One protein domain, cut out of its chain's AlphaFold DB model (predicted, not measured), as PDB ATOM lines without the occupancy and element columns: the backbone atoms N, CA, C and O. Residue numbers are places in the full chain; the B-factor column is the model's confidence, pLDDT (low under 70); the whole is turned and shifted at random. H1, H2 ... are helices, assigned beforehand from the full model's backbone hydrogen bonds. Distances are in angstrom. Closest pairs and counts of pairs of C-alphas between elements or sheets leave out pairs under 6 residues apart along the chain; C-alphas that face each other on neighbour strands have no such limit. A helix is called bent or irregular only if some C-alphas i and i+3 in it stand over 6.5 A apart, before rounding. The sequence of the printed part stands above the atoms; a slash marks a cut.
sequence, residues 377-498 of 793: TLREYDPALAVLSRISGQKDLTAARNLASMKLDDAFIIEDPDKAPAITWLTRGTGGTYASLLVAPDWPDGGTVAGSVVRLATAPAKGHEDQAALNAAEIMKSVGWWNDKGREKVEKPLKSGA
ATOM      1  N   THR A 377     229.990 260.680 273.176       75.06
ATOM      2  CA  THR A 377     229.364 259.442 272.704       75.06
ATOM      3  C   THR A 377     229.270 258.419 273.829       75.06
ATOM      4  O   THR A 377     228.211 257.829 274.018       75.06
ATOM      5  N   LEU A 378     230.306 258.259 274.659       75.12
ATOM      6  CA  LEU A 378     230.228 257.381 275.835       75.12
ATOM      7  C   LEU A 378     229.105 257.804 276.790       75.12
ATOM      8  O   LEU A 378     228.276 256.981 277.174       75.12
ATOM      9  N   ARG A 379     228.987 259.107 277.079       79.25
ATOM     10  CA  ARG A 379     227.862 259.671 277.844       79.25
ATOM     11  C   ARG A 379     226.508 259.389 277.192       79.25
ATOM     12  O   ARG A 379     225.486 259.309 277.882       79.25
ATOM     13  N   GLU A 380     226.452 259.287 275.867       82.50
ATOM     14  CA  GLU A 380     225.203 259.008 275.175       82.50
ATOM     15  C   GLU A 380     224.678 257.593 275.472       82.50
ATOM     16  O   GLU A 380     223.464 257.423 275.628       82.50
ATOM     17  N   TYR A 381     225.572 256.619 275.614       82.69
ATOM     18  CA  TYR A 381     225.219 255.204 275.729       82.69
ATOM     19  C   TYR A 381     225.451 254.607 277.124       82.69
ATOM     20  O   TYR A 381     225.040 253.474 277.358       82.69
ATOM     21  N   ASP A 382     226.046 255.355 278.058       86.50
ATOM     22  CA  ASP A 382     226.248 254.914 279.440       86.50
ATOM     23  C   ASP A 382     224.900 254.583 280.126       86.50
ATOM     24  O   ASP A 382     224.055 255.476 280.312       86.50
ATOM     25  N   PRO A 383     224.671 253.315 280.524       90.69
ATOM     26  CA  PRO A 383     223.391 252.889 281.073       90.69
ATOM     27  C   PRO A 383     223.065 253.518 282.429       90.69
ATOM     28  O   PRO A 383     221.897 253.798 282.712       90.69
ATOM     29  N   ALA A 384     224.077 253.759 283.269       91.69
ATOM     30  CA  ALA A 384     223.879 254.371 284.578       91.69
ATOM     31  C   ALA A 384     223.474 255.833 284.409       91.69
ATOM     32  O   ALA A 384     222.455 256.253 284.959       91.69
ATOM     33  N   LEU A 385     224.182 256.588 283.564       91.44
ATOM     34  CA  LEU A 385     223.810 257.969 283.269       91.44
ATOM     35  C   LEU A 385     222.417 258.065 282.652       91.44
ATOM     36  O   LEU A 385     221.668 258.966 283.016       91.44
ATOM     37  N   ALA A 386     222.034 257.153 281.762       93.50
ATOM     38  CA  ALA A 386     220.701 257.126 281.165       93.50
ATOM     39  C   ALA A 386     219.575 256.988 282.212       93.50
ATOM     40  O   ALA A 386     218.628 257.781 282.203       93.50
ATOM     41  N   VAL A 387     219.688 256.031 283.139       96.19
ATOM     42  CA  VAL A 387     218.658 255.801 284.170       96.19
ATOM     43  C   VAL A 387     218.683 256.893 285.241       96.19
ATOM     44  O   VAL A 387     217.637 257.462 285.564       96.19
ATOM     45  N   LEU A 388     219.863 257.256 285.749       96.06
ATOM     46  CA  LEU A 388     220.009 258.306 286.760       96.06
ATOM     47  C   LEU A 388     219.569 259.676 286.220       96.06
ATOM     48  O   LEU A 388     218.900 260.431 286.927       96.06
ATOM     49  N   SER A 389     219.845 259.981 284.944       94.88
ATOM     50  CA  SER A 389     219.361 261.212 284.297       94.88
ATOM     51  C   SER A 389     217.844 261.246 284.265       94.88
ATOM     52  O   SER A 389     217.248 262.314 284.396       94.88
ATOM     53  N   ARG A 390     217.198 260.086 284.109       96.50
ATOM     54  CA  ARG A 390     215.743 259.996 284.118       96.50
ATOM     55  C   ARG A 390     215.166 260.198 285.518       96.50
ATOM     56  O   ARG A 390     214.197 260.947 285.633       96.50
ATOM     57  N   ILE A 391     215.770 259.612 286.555       97.19
ATOM     58  CA  ILE A 391     215.413 259.867 287.966       97.19
ATOM     59  C   ILE A 391     215.537 261.364 288.275       97.19
ATOM     60  O   ILE A 391     214.585 261.984 288.755       97.19
ATOM     61  N   SER A 392     216.676 261.962 287.912       95.56
ATOM     62  CA  SER A 392     216.945 263.391 288.087       95.56
ATOM     63  C   SER A 392     215.946 264.267 287.322       95.56
ATOM     64  O   SER A 392     215.321 265.159 287.896       95.56
ATOM     65  N   GLY A 393     215.727 263.986 286.035       94.62
ATOM     66  CA  GLY A 393     214.831 264.757 285.171       94.62
ATOM     67  C   GLY A 393     213.362 264.694 285.598       94.62
ATOM     68  O   GLY A 393     212.646 265.685 285.479       94.62
ATOM     69  N   GLN A 394     212.909 263.562 286.147       95.19
ATOM     70  CA  GLN A 394     211.562 263.433 286.721       95.19
ATOM     71  C   GLN A 394     211.447 264.002 288.144       95.19
ATOM     72  O   GLN A 394     210.321 264.153 288.631       95.19
ATOM     73  N   LYS A 395     212.586 264.318 288.783       95.44
ATOM     74  CA  LYS A 395     212.721 264.666 290.206       95.44
ATOM     75  C   LYS A 395     212.097 263.604 291.118       95.44
ATOM     76  O   LYS A 395     211.353 263.925 292.044       95.44
ATOM     77  N   ASP A 396     212.348 262.331 290.812       95.62
ATOM     78  CA  ASP A 396     211.755 261.199 291.529       95.62
ATOM     79  C   ASP A 396     212.499 260.921 292.846       95.62
ATOM     80  O   ASP A 396     213.507 260.214 292.884       95.62
ATOM     81  N   LEU A 397     211.983 261.499 293.935       95.12
ATOM     82  CA  LEU A 397     212.520 261.323 295.286       95.12
ATOM     83  C   LEU A 397     212.447 259.867 295.762       95.12
ATOM     84  O   LEU A 397     213.341 259.415 296.472       95.12
ATOM     85  N   THR A 398     211.400 259.132 295.383       94.94
ATOM     86  CA  THR A 398     211.191 257.748 295.821       94.94
ATOM     87  C   THR A 398     212.234 256.835 295.196       94.94
ATOM     88  O   THR A 398     212.889 256.078 295.909       94.94
ATOM     89  N   ALA A 399     212.439 256.944 293.881       96.25
ATOM     90  CA  ALA A 399     213.457 256.164 293.187       96.25
ATOM     91  C   ALA A 399     214.868 256.505 293.685       96.25
ATOM     92  O   ALA A 399     215.647 255.599 293.957       96.25
ATOM     93  N   ALA A 400     215.185 257.794 293.860       96.75
ATOM     94  CA  ALA A 400     216.491 258.220 294.362       96.75
ATOM     95  C   ALA A 400     216.773 257.689 295.779       96.75
ATOM     96  O   ALA A 400     217.845 257.137 296.026       96.75
ATOM     97  N   ARG A 401     215.802 257.803 296.699       94.88
ATOM     98  CA  ARG A 401     215.937 257.311 298.079       94.88
ATOM     99  C   ARG A 401     216.070 255.800 298.151       94.88
ATOM    100  O   ARG A 401     216.960 255.323 298.846       94.88
ATOM    101  N   ASN A 402     215.199 255.072 297.453       95.25
ATOM    102  CA  ASN A 402     215.223 253.611 297.449       95.25
ATOM    103  C   ASN A 402     216.499 253.089 296.804       95.25
ATOM    104  O   ASN A 402     217.092 252.138 297.303       95.25
ATOM    105  N   LEU A 403     216.945 253.723 295.716       94.88
ATOM    106  CA  LEU A 403     218.207 253.373 295.090       94.88
ATOM    107  C   LEU A 403     219.344 253.498 296.101       94.88
ATOM    108  O   LEU A 403     220.050 252.522 296.286       94.88
ATOM    109  N   ALA A 404     219.480 254.640 296.783       92.19
ATOM    110  CA  ALA A 404     220.563 254.868 297.738       92.19
ATOM    111  C   ALA A 404     220.525 253.921 298.956       92.19
ATOM    112  O   ALA A 404     221.576 253.430 299.357       92.19
ATOM    113  N   SER A 405     219.341 253.637 299.514       90.38
ATOM    114  CA  SER A 405     219.191 252.888 300.773       90.38
ATOM    115  C   SER A 405     219.274 251.366 300.632       90.38
ATOM    116  O   SER A 405     219.462 250.653 301.618       90.38
ATOM    117  N   MET A 406     219.082 250.838 299.423       88.25
ATOM    118  CA  MET A 406     219.014 249.397 299.209       88.25
ATOM    119  C   MET A 406     220.373 248.726 299.390       88.25
ATOM    120  O   MET A 406     221.411 249.283 299.031       88.25
ATOM    121  N   LYS A 407     220.349 247.500 299.927       86.38
ATOM    122  CA  LYS A 407     221.572 246.742 300.174       86.38
ATOM    123  C   LYS A 407     222.258 246.336 298.870       86.38
ATOM    124  O   LYS A 407     221.603 245.917 297.912       86.38
ATOM    125  N   LEU A 408     223.574 246.485 298.855       83.75
ATOM    126  CA  LEU A 408     224.458 245.974 297.822       83.75
ATOM    127  C   LEU A 408     224.743 244.489 298.114       83.75
ATOM    128  O   LEU A 408     224.844 244.115 299.277       83.75
ATOM    129  N   ASP A 409     224.823 243.640 297.084       79.56
ATOM    130  CA  ASP A 409     225.123 242.213 297.294       79.56
ATOM    131  C   ASP A 409     226.608 242.051 297.647       79.56
ATOM    132  O   ASP A 409     227.440 242.767 297.084       79.56
ATOM    133  N   ASP A 410     226.941 241.057 298.472       76.75
ATOM    134  CA  ASP A 410     228.300 240.811 298.988       76.75
ATOM    135  C   ASP A 410     229.375 240.765 297.889       76.75
ATOM    136  O   ASP A 410     230.464 241.306 298.048       76.75
ATOM    137  N   ALA A 411     229.044 240.234 296.705       76.19
ATOM    138  CA  ALA A 411     229.954 240.169 295.556       76.19
ATOM    139  C   ALA A 411     230.461 241.541 295.051       76.19
ATOM    140  O   ALA A 411     231.453 241.603 294.320       76.19
ATOM    141  N   PHE A 412     229.770 242.631 295.395       73.12
ATOM    142  CA  PHE A 412     230.117 244.004 295.015       73.12
ATOM    143  C   PHE A 412     230.656 244.832 296.188       73.12
ATOM    144  O   PHE A 412     230.996 245.999 295.983       73.12
ATOM    145  N   ILE A 413     230.740 244.239 297.380       76.56
ATOM    146  CA  ILE A 413     231.311 244.855 298.575       76.56
ATOM    147  C   ILE A 413     232.817 244.552 298.614       76.56
ATOM    148  O   ILE A 413     233.283 243.506 298.154       76.56
ATOM    149  N   ILE A 414     233.604 245.491 299.132       73.62
ATOM    150  CA  ILE A 414     235.017 245.269 299.444       73.62
ATOM    151  C   ILE A 414     235.127 244.703 300.867       73.62
ATOM    152  O   ILE A 414     234.939 245.437 301.830       73.62
ATOM    153  N   GLU A 415     235.428 243.403 300.989       68.88
ATOM    154  CA  GLU A 415     235.527 242.699 302.284       68.88
ATOM    155  C   GLU A 415     236.754 243.117 303.114       68.88
ATOM    156  O   GLU A 415     236.623 243.406 304.299       68.88
ATOM    157  N   ASP A 416     237.941 243.175 302.494       75.75
ATOM    158  CA  ASP A 416     239.183 243.649 303.121       75.75
ATOM    159  C   ASP A 416     239.735 244.838 302.318       75.75
ATOM    160  O   ASP A 416     240.439 244.651 301.316       75.75
ATOM    161  N   PRO A 417     239.404 246.074 302.725       69.19
ATOM    162  CA  PRO A 417     239.883 247.288 302.082       69.19
ATOM    163  C   PRO A 417     241.403 247.326 301.996       69.19
ATOM    164  O   PRO A 417     241.984 247.577 300.940       69.19
ATOM    165  N   ASP A 418     242.088 247.023 303.090       70.75
ATOM    166  CA  ASP A 418     243.527 247.234 303.195       70.75
ATOM    167  C   ASP A 418     244.304 246.291 302.268       70.75
ATOM    168  O   ASP A 418     245.381 246.657 301.790       70.75
ATOM    169  N   LYS A 419     243.689 245.178 301.859       75.62
ATOM    170  CA  LYS A 419     244.233 244.241 300.864       75.62
ATOM    171  C   LYS A 419     243.596 244.337 299.476       75.62
ATOM    172  O   LYS A 419     244.082 243.695 298.545       75.62
ATOM    173  N   ALA A 420     242.541 245.133 299.301       72.19
ATOM    174  CA  ALA A 420     241.859 245.266 298.020       72.19
ATOM    175  C   ALA A 420     242.785 245.890 296.958       72.19
ATOM    176  O   ALA A 420     243.382 246.949 297.214       72.19
ATOM    177  N   PRO A 421     242.897 245.282 295.760       70.38
ATOM    178  CA  PRO A 421     243.730 245.818 294.698       70.38
ATOM    179  C   PRO A 421     243.148 247.140 294.201       70.38
ATOM    180  O   PRO A 421     241.933 247.322 294.171       70.38
ATOM    181  N   ALA A 422     244.012 248.059 293.773       66.38
ATOM    182  CA  ALA A 422     243.646 249.422 293.377       66.38
ATOM    183  C   ALA A 422     242.433 249.506 292.434       66.38
ATOM    184  O   ALA A 422     241.546 250.331 292.606       66.38
ATOM    185  N   ILE A 423     242.344 248.592 291.470       63.84
ATOM    186  CA  ILE A 423     241.261 248.550 290.485       63.84
ATOM    187  C   ILE A 423     239.885 248.302 291.113       63.84
ATOM    188  O   ILE A 423     238.871 248.784 290.615       63.84
ATOM    189  N   THR A 424     239.851 247.579 292.234       69.69
ATOM    190  CA  THR A 424     238.638 247.279 292.996       69.69
ATOM    191  C   THR A 424     238.050 248.541 293.611       69.69
ATOM    192  O   THR A 424     236.836 248.654 293.694       69.69
ATOM    193  N   TRP A 425     238.874 249.532 293.941       68.50
ATOM    194  CA  TRP A 425     238.420 250.799 294.514       68.50
ATOM    195  C   TRP A 425     237.662 251.676 293.521       68.50
ATOM    196  O   TRP A 425     236.779 252.427 293.916       68.50
ATOM    197  N   LEU A 426     237.964 251.552 292.228       63.00
ATOM    198  CA  LEU A 426     237.222 252.236 291.169       63.00
ATOM    199  C   LEU A 426     235.991 251.454 290.686       63.00
ATOM    200  O   LEU A 426     235.163 251.995 289.956       63.00
ATOM    201  N   THR A 427     235.899 250.167 291.026       60.88
ATOM    202  CA  THR A 427     234.937 249.227 290.429       60.88
ATOM    203  C   THR A 427     234.074 248.496 291.448       60.88
ATOM    204  O   THR A 427     233.282 247.660 291.029       60.88
ATOM    205  N   ARG A 428     234.183 248.779 292.758       68.62
ATOM    206  CA  ARG A 428     233.359 248.178 293.828       68.62
ATOM    207  C   ARG A 428     232.932 249.184 294.893       68.62
ATOM    208  O   ARG A 428     233.554 250.227 295.057       68.62
ATOM    209  N   GLY A 429     231.811 248.875 295.540       65.75
ATOM    210  CA  GLY A 429     231.238 249.648 296.635       65.75
ATOM    211  C   GLY A 429     231.759 249.162 297.979       65.75
ATOM    212  O   GLY A 429     232.240 248.040 298.116       65.75
ATOM    213  N   THR A 430     231.737 250.043 298.966       64.12
ATOM    214  CA  THR A 430     232.587 249.897 300.163       64.12
ATOM    215  C   THR A 430     231.767 250.000 301.440       64.12
ATOM    216  O   THR A 430     232.186 249.545 302.498       64.12
ATOM    217  N   GLY A 431     230.525 250.469 301.286       66.31
ATOM    218  CA  GLY A 431     229.422 250.254 302.204       66.31
ATOM    219  C   GLY A 431     228.443 249.211 301.665       66.31
ATOM    220  O   GLY A 431     228.396 248.906 300.472       66.31
ATOM    221  N   GLY A 432     227.594 248.705 302.557       73.81
ATOM    222  CA  GLY A 432     226.572 247.713 302.229       73.81
ATOM    223  C   GLY A 432     225.390 248.258 301.427       73.81
ATOM    224  O   GLY A 432     224.389 247.559 301.327       73.81
ATOM    225  N   THR A 433     225.453 249.482 300.891       87.44
ATOM    226  CA  THR A 433     224.371 250.135 300.137       87.44
ATOM    227  C   THR A 433     224.868 250.748 298.823       87.44
ATOM    228  O   THR A 433     226.064 250.983 298.622       87.44
ATOM    229  N   TYR A 434     223.943 251.040 297.904       89.38
ATOM    230  CA  TYR A 434     224.258 251.667 296.609       89.38
ATOM    231  C   TYR A 434     224.675 253.139 296.707       89.38
ATOM    232  O   TYR A 434     225.130 253.692 295.703       89.38
ATOM    233  N   ALA A 435     224.560 253.774 297.878       87.44
ATOM    234  CA  ALA A 435     225.114 255.105 298.131       87.44
ATOM    235  C   ALA A 435     226.592 255.200 297.708       87.44
ATOM    236  O   ALA A 435     226.982 256.159 297.044       87.44
ATOM    237  N   SER A 436     227.372 254.153 297.996       81.94
ATOM    238  CA  SER A 436     228.788 254.060 297.622       81.94
ATOM    239  C   SER A 436     229.021 254.063 296.105       81.94
ATOM    240  O   SER A 436     229.973 254.665 295.620       81.94
ATOM    241  N   LEU A 437     228.116 253.461 295.328       85.06
ATOM    242  CA  LEU A 437     228.224 253.406 293.866       85.06
ATOM    243  C   LEU A 437     227.822 254.719 293.190       85.06
ATOM    244  O   LEU A 437     228.298 255.019 292.098       85.06
ATOM    245  N   LEU A 438     226.956 255.511 293.829       87.19
ATOM    246  CA  LEU A 438     226.592 256.844 293.341       87.19
ATOM    247  C   LEU A 438     227.768 257.824 293.421       87.19
ATOM    248  O   LEU A 438     227.831 258.757 292.623       87.19
ATOM    249  N   VAL A 439     228.704 257.604 294.348       79.12
ATOM    250  CA  VAL A 439     229.868 258.474 294.562       79.12
ATOM    251  C   VAL A 439     231.147 257.982 293.878       79.12
ATOM    252  O   VAL A 439     232.227 258.473 294.182       79.12
ATOM    253  N   ALA A 440     231.049 257.039 292.938       72.44
ATOM    254  CA  ALA A 440     232.205 256.599 292.157       72.44
ATOM    255  C   ALA A 440     232.847 257.781 291.383       72.44
ATOM    256  O   ALA A 440     232.125 258.648 290.887       72.44
ATOM    257  N   PRO A 441     234.184 257.845 291.251       58.59
ATOM    258  CA  PRO A 441     234.878 259.025 290.719       58.59
ATOM    259  C   PRO A 441     234.868 259.144 289.182       58.59
ATOM    260  O   PRO A 441     235.288 260.162 288.643       58.59
ATOM    261  N   ASP A 442     234.375 258.148 288.443       66.50
ATOM    262  CA  ASP A 442     234.640 257.976 287.005       66.50
ATOM    263  C   ASP A 442     233.512 258.462 286.066       66.50
ATOM    264  O   ASP A 442     233.376 257.995 284.930       66.50
ATOM    265  N   TRP A 443     232.638 259.364 286.520       74.06
ATOM    266  CA  TRP A 443     231.458 259.805 285.760       74.06
ATOM    267  C   TRP A 443     231.808 260.613 284.490       74.06
ATOM    268  O   TRP A 443     232.330 261.723 284.609       74.06
ATOM    269  N   PRO A 444     231.428 260.154 283.271       73.31
ATOM    270  CA  PRO A 444     231.707 260.862 282.010       73.31
ATOM    271  C   PRO A 444     231.103 262.270 281.892       73.31
ATOM    272  O   PRO A 444     231.478 263.035 281.009       73.31
ATOM    273  N   ASP A 445     230.124 262.615 282.732       75.44
ATOM    274  CA  ASP A 445     229.489 263.936 282.799       75.44
ATOM    275  C   ASP A 445     229.996 264.788 283.983       75.44
ATOM    276  O   ASP A 445     229.319 265.730 284.411       75.44
ATOM    277  N   GLY A 446     231.144 264.418 284.562       73.81
ATOM    278  CA  GLY A 446     231.682 265.041 285.770       73.81
ATOM    279  C   GLY A 446     230.815 264.806 287.011       73.81
ATOM    280  O   GLY A 446     230.874 265.592 287.956       73.81
ATOM    281  N   GLY A 447     229.955 263.782 286.995       82.06
ATOM    282  CA  GLY A 447     229.105 263.389 288.118       82.06
ATOM    283  C   GLY A 447     227.884 264.280 288.324       82.06
ATOM    284  O   GLY A 447     227.235 264.204 289.362       82.06
ATOM    285  N   THR A 448     227.537 265.119 287.346       87.81
ATOM    286  CA  THR A 448     226.400 266.053 287.419       87.81
ATOM    287  C   THR A 448     225.080 265.333 287.692       87.81
ATOM    288  O   THR A 448     224.286 265.744 288.547       87.81
ATOM    289  N   VAL A 449     224.838 264.238 286.976       90.88
ATOM    290  CA  VAL A 449     223.631 263.430 287.134       90.88
ATOM    291  C   VAL A 449     223.638 262.693 288.474       90.88
ATOM    292  O   VAL A 449     222.637 262.732 289.189       90.88
ATOM    293  N   ALA A 450     224.762 262.077 288.846       90.38
ATOM    294  CA  ALA A 450     224.898 261.372 290.120       90.38
ATOM    295  C   ALA A 450     224.712 262.318 291.319       90.38
ATOM    296  O   ALA A 450     223.904 262.035 292.202       90.38
ATOM    297  N   GLY A 451     225.345 263.495 291.295       91.88
ATOM    298  CA  GLY A 451     225.175 264.541 292.304       91.88
ATOM    299  C   GLY A 451     223.731 265.039 292.409       91.88
ATOM    300  O   GLY A 451     223.236 265.299 293.506       91.88
ATOM    301  N   SER A 452     223.006 265.108 291.290       95.62
ATOM    302  CA  SER A 452     221.576 265.450 291.294       95.62
ATOM    303  C   SER A 452     220.720 264.362 291.951       95.62
ATOM    304  O   SER A 452     219.803 264.680 292.708       95.62
ATOM    305  N   VAL A 453     221.030 263.082 291.717       96.00
ATOM    306  CA  VAL A 453     220.350 261.956 292.376       96.00
ATOM    307  C   VAL A 453     220.675 261.906 293.866       96.00
ATOM    308  O   VAL A 453     219.752 261.728 294.655       96.00
ATOM    309  N   VAL A 454     221.928 262.147 294.265       95.50
ATOM    310  CA  VAL A 454     222.324 262.291 295.678       95.50
ATOM    311  C   VAL A 454     221.470 263.358 296.358       95.50
ATOM    312  O   VAL A 454     220.796 263.065 297.341       95.50
ATOM    313  N   ARG A 455     221.375 264.558 295.771       95.75
ATOM    314  CA  ARG A 455     220.538 265.638 296.316       95.75
ATOM    315  C   ARG A 455     219.068 265.250 296.468       95.75
ATOM    316  O   ARG A 455     218.429 265.697 297.413       95.75
ATOM    317  N   LEU A 456     218.514 264.458 295.549       96.50
ATOM    318  CA  LEU A 456     217.139 263.953 295.653       96.50
ATOM    319  C   LEU A 456     217.010 262.885 296.748       96.50
ATOM    320  O   LEU A 456     216.058 262.919 297.528       96.50
ATOM    321  N   ALA A 457     217.966 261.959 296.829       95.69
ATOM    322  CA  ALA A 457     217.992 260.879 297.812       95.69
ATOM    323  C   ALA A 457     218.129 261.395 299.251       95.69
ATOM    324  O   ALA A 457     217.641 260.756 300.182       95.69
ATOM    325  N   THR A 458     218.755 262.560 299.424       95.69
ATOM    326  CA  THR A 458     219.000 263.190 300.726       95.69
ATOM    327  C   THR A 458     218.140 264.426 300.965       95.69
ATOM    328  O   THR A 458     218.331 265.127 301.949       95.69
ATOM    329  N   ALA A 459     217.196 264.751 300.081       94.44
ATOM    330  CA  ALA A 459     216.273 265.849 300.343       94.44
ATOM    331  C   ALA A 459     215.261 265.421 301.422       94.44
ATOM    332  O   ALA A 459     214.623 264.376 301.255       94.44
ATOM    333  N   PRO A 460     215.030 266.203 302.489       88.00
ATOM    334  CA  PRO A 460     213.990 265.925 303.462       88.00
ATOM    335  C   PRO A 460     212.626 266.114 302.796       88.00
ATOM    336  O   PRO A 460     212.356 267.127 302.152       88.00
ATOM    337  N   ALA A 461     211.756 265.120 302.945       89.06
ATOM    338  CA  ALA A 461     210.338 265.243 302.639       89.06
ATOM    339  C   ALA A 461     209.543 264.732 303.832       89.06
ATOM    340  O   ALA A 461     209.994 263.809 304.506       89.06
ATOM    341  N   LYS A 462     208.359 265.312 304.040       89.75
ATOM    342  CA  LYS A 462     207.464 264.963 305.144       89.75
ATOM    343  C   LYS A 462     207.250 263.446 305.221       89.75
ATOM    344  O   LYS A 462     206.738 262.865 304.265       89.75
ATOM    345  N   GLY A 463     207.610 262.836 306.350       90.25
ATOM    346  CA  GLY A 463     207.482 261.395 306.607       90.25
ATOM    347  C   GLY A 463     208.642 260.532 306.091       90.25
ATOM    348  O   GLY A 463     208.565 259.310 306.170       90.25
ATOM    349  N   HIS A 464     209.700 261.142 305.554       91.88
ATOM    350  CA  HIS A 464     210.885 260.469 305.005       91.88
ATOM    351  C   HIS A 464     212.203 261.114 305.472       91.88
ATOM    352  O   HIS A 464     213.252 260.894 304.866       91.88
ATOM    353  N   GLU A 465     212.162 261.936 306.519       94.12
ATOM    354  CA  GLU A 465     213.315 262.663 307.048       94.12
ATOM    355  C   GLU A 465     214.421 261.712 307.526       94.12
ATOM    356  O   GLU A 465     215.579 261.901 307.154       94.12
ATOM    357  N   ASP A 466     214.057 260.648 308.248       94.50
ATOM    358  CA  ASP A 466     214.987 259.619 308.732       94.50
ATOM    359  C   ASP A 466     215.690 258.896 307.578       94.50
ATOM    360  O   ASP A 466     216.903 258.711 307.589       94.50
ATOM    361  N   GLN A 467     214.935 258.523 306.539       93.31
ATOM    362  CA  GLN A 467     215.475 257.840 305.358       93.31
ATOM    363  C   GLN A 467     216.456 258.734 304.596       93.31
ATOM    364  O   GLN A 467     217.507 258.271 304.158       93.31
ATOM    365  N   ALA A 468     216.124 260.018 304.447       94.44
ATOM    366  CA  ALA A 468     217.007 260.987 303.811       94.44
ATOM    367  C   ALA A 468     218.294 261.194 304.628       94.44
ATOM    368  O   ALA A 468     219.379 261.245 304.049       94.44
ATOM    369  N   ALA A 469     218.184 261.255 305.961       94.25
ATOM    370  CA  ALA A 469     219.324 261.386 306.864       94.25
ATOM    371  C   ALA A 469     220.237 260.148 306.851       94.25
ATOM    372  O   ALA A 469     221.456 260.293 306.790       94.25
ATOM    373  N   LEU A 470     219.663 258.941 306.829       93.56
ATOM    374  CA  LEU A 470     220.410 257.686 306.675       93.56
ATOM    375  C   LEU A 470     221.151 257.634 305.341       93.56
ATOM    376  O   LEU A 470     222.340 257.334 305.315       93.56
ATOM    377  N   ASN A 471     220.487 257.998 304.242       93.69
ATOM    378  CA  ASN A 471     221.138 258.074 302.936       93.69
ATOM    379  C   ASN A 471     222.297 259.079 302.936       93.69
ATOM    380  O   ASN A 471     223.362 258.774 302.409       93.69
ATOM    381  N   ALA A 472     222.113 260.258 303.539       94.25
ATOM    382  CA  ALA A 472     223.176 261.254 303.646       94.25
ATOM    383  C   ALA A 472     224.376 260.717 304.437       94.25
ATOM    384  O   ALA A 472     225.515 260.888 304.008       94.25
ATOM    385  N   ALA A 473     224.125 260.010 305.540       92.06
ATOM    386  CA  ALA A 473     225.176 259.399 306.339       92.06
ATOM    387  C   ALA A 473     225.944 258.316 305.583       92.06
ATOM    388  O   ALA A 473     227.171 258.325 305.592       92.06
ATOM    389  N   GLU A 474     225.252 257.421 304.879       90.62
ATOM    390  CA  GLU A 474     225.906 256.384 304.074       90.62
ATOM    391  C   GLU A 474     226.753 256.980 302.939       90.62
ATOM    392  O   GLU A 474     227.835 256.476 302.637       90.62
ATOM    393  N   ILE A 475     226.310 258.095 302.349       91.38
ATOM    394  CA  ILE A 475     227.080 258.841 301.346       91.38
ATOM    395  C   ILE A 475     228.321 259.489 301.975       91.38
ATOM    396  O   ILE A 475     229.411 259.350 301.423       91.38
ATOM    397  N   MET A 476     228.181 260.158 303.128       90.62
ATOM    398  CA  MET A 476     229.308 260.764 303.851       90.62
ATOM    399  C   MET A 476     230.362 259.718 304.218       90.62
ATOM    400  O   MET A 476     231.531 259.913 303.904       90.62
ATOM    401  N   LYS A 477     229.944 258.577 304.783       87.31
ATOM    402  CA  LYS A 477     230.836 257.452 305.101       87.31
ATOM    403  C   LYS A 477     231.536 256.910 303.858       87.31
ATOM    404  O   LYS A 477     232.747 256.737 303.867       87.31
ATOM    405  N   SER A 478     230.794 256.692 302.769       86.25
ATOM    406  CA  SER A 478     231.359 256.165 301.517       86.25
ATOM    407  C   SER A 478     232.450 257.079 300.949       86.25
ATOM    408  O   SER A 478     233.502 256.608 300.520       86.25
ATOM    409  N   VAL A 479     232.216 258.394 300.966       86.62
ATOM    410  CA  VAL A 479     233.184 259.389 300.483       86.62
ATOM    411  C   VAL A 479     234.353 259.558 301.454       86.62
ATOM    412  O   VAL A 479     235.498 259.615 301.009       86.62
ATOM    413  N   GLY A 480     234.095 259.614 302.763       85.25
ATOM    414  CA  GLY A 480     235.152 259.691 303.772       85.25
ATOM    415  C   GLY A 480     236.101 258.505 303.669       85.25
ATOM    416  O   GLY A 480     237.311 258.670 303.550       85.25
ATOM    417  N   TRP A 481     235.544 257.310 303.538       81.38
ATOM    418  CA  TRP A 481     236.317 256.098 303.338       81.38
ATOM    419  C   TRP A 481     237.110 256.091 302.012       81.38
ATOM    420  O   TRP A 481     238.263 255.655 301.982       81.38
ATOM    421  N   TRP A 482     236.548 256.620 300.913       80.00
ATOM    422  CA  TRP A 482     237.288 256.797 299.650       80.00
ATOM    423  C   TRP A 482     238.497 257.726 299.828       80.00
ATOM    424  O   TRP A 482     239.588 257.419 299.341       80.00
ATOM    425  N   ASN A 483     238.323 258.837 300.547       81.00
ATOM    426  CA  ASN A 483     239.379 259.818 300.802       81.00
ATOM    427  C   ASN A 483     240.478 259.304 301.735       81.00
ATOM    428  O   ASN A 483     241.634 259.717 301.588       81.00
ATOM    429  N   ASP A 484     240.114 258.443 302.681       81.88
ATOM    430  CA  ASP A 484     241.038 257.811 303.618       81.88
ATOM    431  C   ASP A 484     241.913 256.771 302.907       81.88
ATOM    432  O   ASP A 484     243.132 256.900 302.863       81.88
ATOM    433  N   LYS A 485     241.287 255.775 302.265       78.19
ATOM    434  CA  LYS A 485     241.993 254.563 301.815       78.19
ATOM    435  C   LYS A 485     242.073 254.382 300.300       78.19
ATOM    436  O   LYS A 485     243.017 253.772 299.797       78.19
ATOM    437  N   GLY A 486     241.074 254.860 299.560       73.06
ATOM    438  CA  GLY A 486     240.942 254.583 298.126       73.06
ATOM    439  C   GLY A 486     241.790 255.484 297.251       73.06
ATOM    440  O   GLY A 486     242.454 255.010 296.328       73.06
ATOM    441  N   ARG A 487     241.807 256.776 297.583       72.88
ATOM    442  CA  ARG A 487     242.474 257.823 296.805       72.88
ATOM    443  C   ARG A 487     243.945 257.489 296.520       72.88
ATOM    444  O   ARG A 487     244.347 257.471 295.362       72.88
ATOM    445  N   GLU A 488     244.718 257.150 297.551       69.06
ATOM    446  CA  GLU A 488     246.153 256.843 297.420       69.06
ATOM    447  C   GLU A 488     246.417 255.545 296.647       69.06
ATOM    448  O   GLU A 488     247.337 255.456 295.832       69.06
ATOM    449  N   LYS A 489     245.589 254.517 296.870       68.69
ATOM    450  CA  LYS A 489     245.765 253.203 296.239       68.69
ATOM    451  C   LYS A 489     245.554 253.241 294.731       68.69
ATOM    452  O   LYS A 489     246.193 252.474 294.015       68.69
ATOM    453  N   VAL A 490     244.661 254.104 294.252       64.31
ATOM    454  CA  VAL A 490     244.370 254.260 292.821       64.31
ATOM    455  C   VAL A 490     245.383 255.167 292.123       64.31
ATOM    456  O   VAL A 490     245.665 254.976 290.941       64.31
ATOM    457  N   GLU A 491     245.985 256.108 292.845       58.91
ATOM    458  CA  GLU A 491     246.939 257.067 292.290       58.91
ATOM    459  C   GLU A 491     248.169 256.393 291.661       58.91
ATOM    460  O   GLU A 491     248.528 256.686 290.520       58.91
ATOM    461  N   LYS A 492     248.782 255.430 292.362       58.53
ATOM    462  CA  LYS A 492     249.983 254.719 291.892       58.53
ATOM    463  C   LYS A 492     249.794 254.016 290.527       58.53
ATOM    464  O   LYS A 492     250.604 254.261 289.634       58.53
ATOM    465  N   PRO A 493     248.761 253.179 290.306       54.75
ATOM    466  CA  PRO A 493     248.531 252.544 289.005       54.75
ATOM    467  C   PRO A 493     248.004 253.486 287.917       54.75
ATOM    468  O   PRO A 493     248.196 253.201 286.740       54.75
ATOM    469  N   LEU A 494     247.367 254.611 288.260       52.66
ATOM    470  CA  LEU A 494     247.045 255.628 287.250       52.66
ATOM    471  C   LEU A 494     248.292 256.361 286.739       52.66
ATOM    472  O   LEU A 494     248.299 256.825 285.602       52.66
ATOM    473  N   LYS A 495     249.353 256.435 287.551       50.47
ATOM    474  CA  LYS A 495     250.649 257.008 287.164       50.47
ATOM    475  C   LYS A 495     251.578 256.002 286.466       50.47
ATOM    476  O   LYS A 495     252.469 256.424 285.738       50.47
ATOM    477  N   SER A 496     251.360 254.689 286.605       45.28
ATOM    478  CA  SER A 496     252.282 253.638 286.120       45.28
ATOM    479  C   SER A 496     252.296 253.400 284.598       45.28
ATOM    480  O   SER A 496     252.916 252.443 284.140       45.28
ATOM    481  N   GLY A 497     251.594 254.225 283.815       40.19
ATOM    482  CA  GLY A 497     251.594 254.203 282.346       40.19
ATOM    483  C   GLY A 497     252.097 255.498 281.696       40.19
ATOM    484  O   GLY A 497     252.249 255.537 280.476       40.19
ATOM    485  N   ALA A 498     252.383 256.539 282.489       40.06
ATOM    486  CA  ALA A 498     253.315 257.570 282.048       40.06
ATOM    487  C   ALA A 498     254.670 256.872 281.858       40.06
ATOM    488  O   ALA A 498     254.986 255.996 282.665       40.06
TER     489      ALA A 498
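Overview. This is residues 377 to 498 of the 793 residues of an uncharacterized protein of Actinomadura sp. BRA 177 (UniProt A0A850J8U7). A long bent helix, H7, runs along the longest axis, and H3 and H6, crossed on each other, pack on its long arm H7a near that arm's first residues, while H2 packs across H6 and stays apart from H7a. Short H5 sits near the middle; at the other end H4 crosses arm H7b, and H1 lies beyond H2. The printed part has 122 residues with seven named helices, H1 to H7 in order, and no named strand; the class is all helix. It is compact, with a radius of gyration of the C-alphas of 15.0 A and spans of 49 by 34 by 22 A.

Arrangement. H1, residues 377 to 381, is close but not clearly touching H2, residues 383 to 394; their closest C-alphas, Arg 379 and Leu 385, are 7.0 A apart. H3, residues 397 to 405, touches H6, residues 448 to 457, about perpendicular at 88 degrees, closest C-alphas Arg 401 and Ala 457 at 4.1 A. H2 touches H6 at a steep tilt of 55 degrees, closest C-alphas Ser 389 and Val 449 at 5.6 A. H7, residues 465 to 495, was assigned as one helix by its hydrogen bonds but is bent, C-alphas 484 and 487 being 7.0 A apart; its arms are H7a, residues 465 to 484, and H7b, residues 487 to 495. H4, residues 422 to 427, touches H7b, closest C-alphas Ala 422 and Val 490 at 4.9 A. H5, residues 435 to 438, touches H7a at residues 471 to 479 alone, closest C-alphas Ser 436 and Ser 478 at 5.1 A. Every O i to N i+4 pair is within hydrogen-bond range in H1, H2, H3, H6 and H7a, against 1 of 2 in H4 and 3 of 5 in H7b; H5 is too short for one.

Along the chain. H1 begins at C-alpha 377 (229.364, 259.442, 272.704). H2 is 16.8 A long, H6 14.3 A and H7a 28.4 A; H7b ends at C-alpha 495 (250.649, 257.008, 287.164).

Size, cuts and confidence. The C-alphas farthest apart, Gly 463 and Ala 498, are 52.1 A apart. The printed part has no cut; the link from H3 to H4, 16 residues, is long. Confidence is under 70 in 25 residues, among them 422 to 431 and 488 to 498.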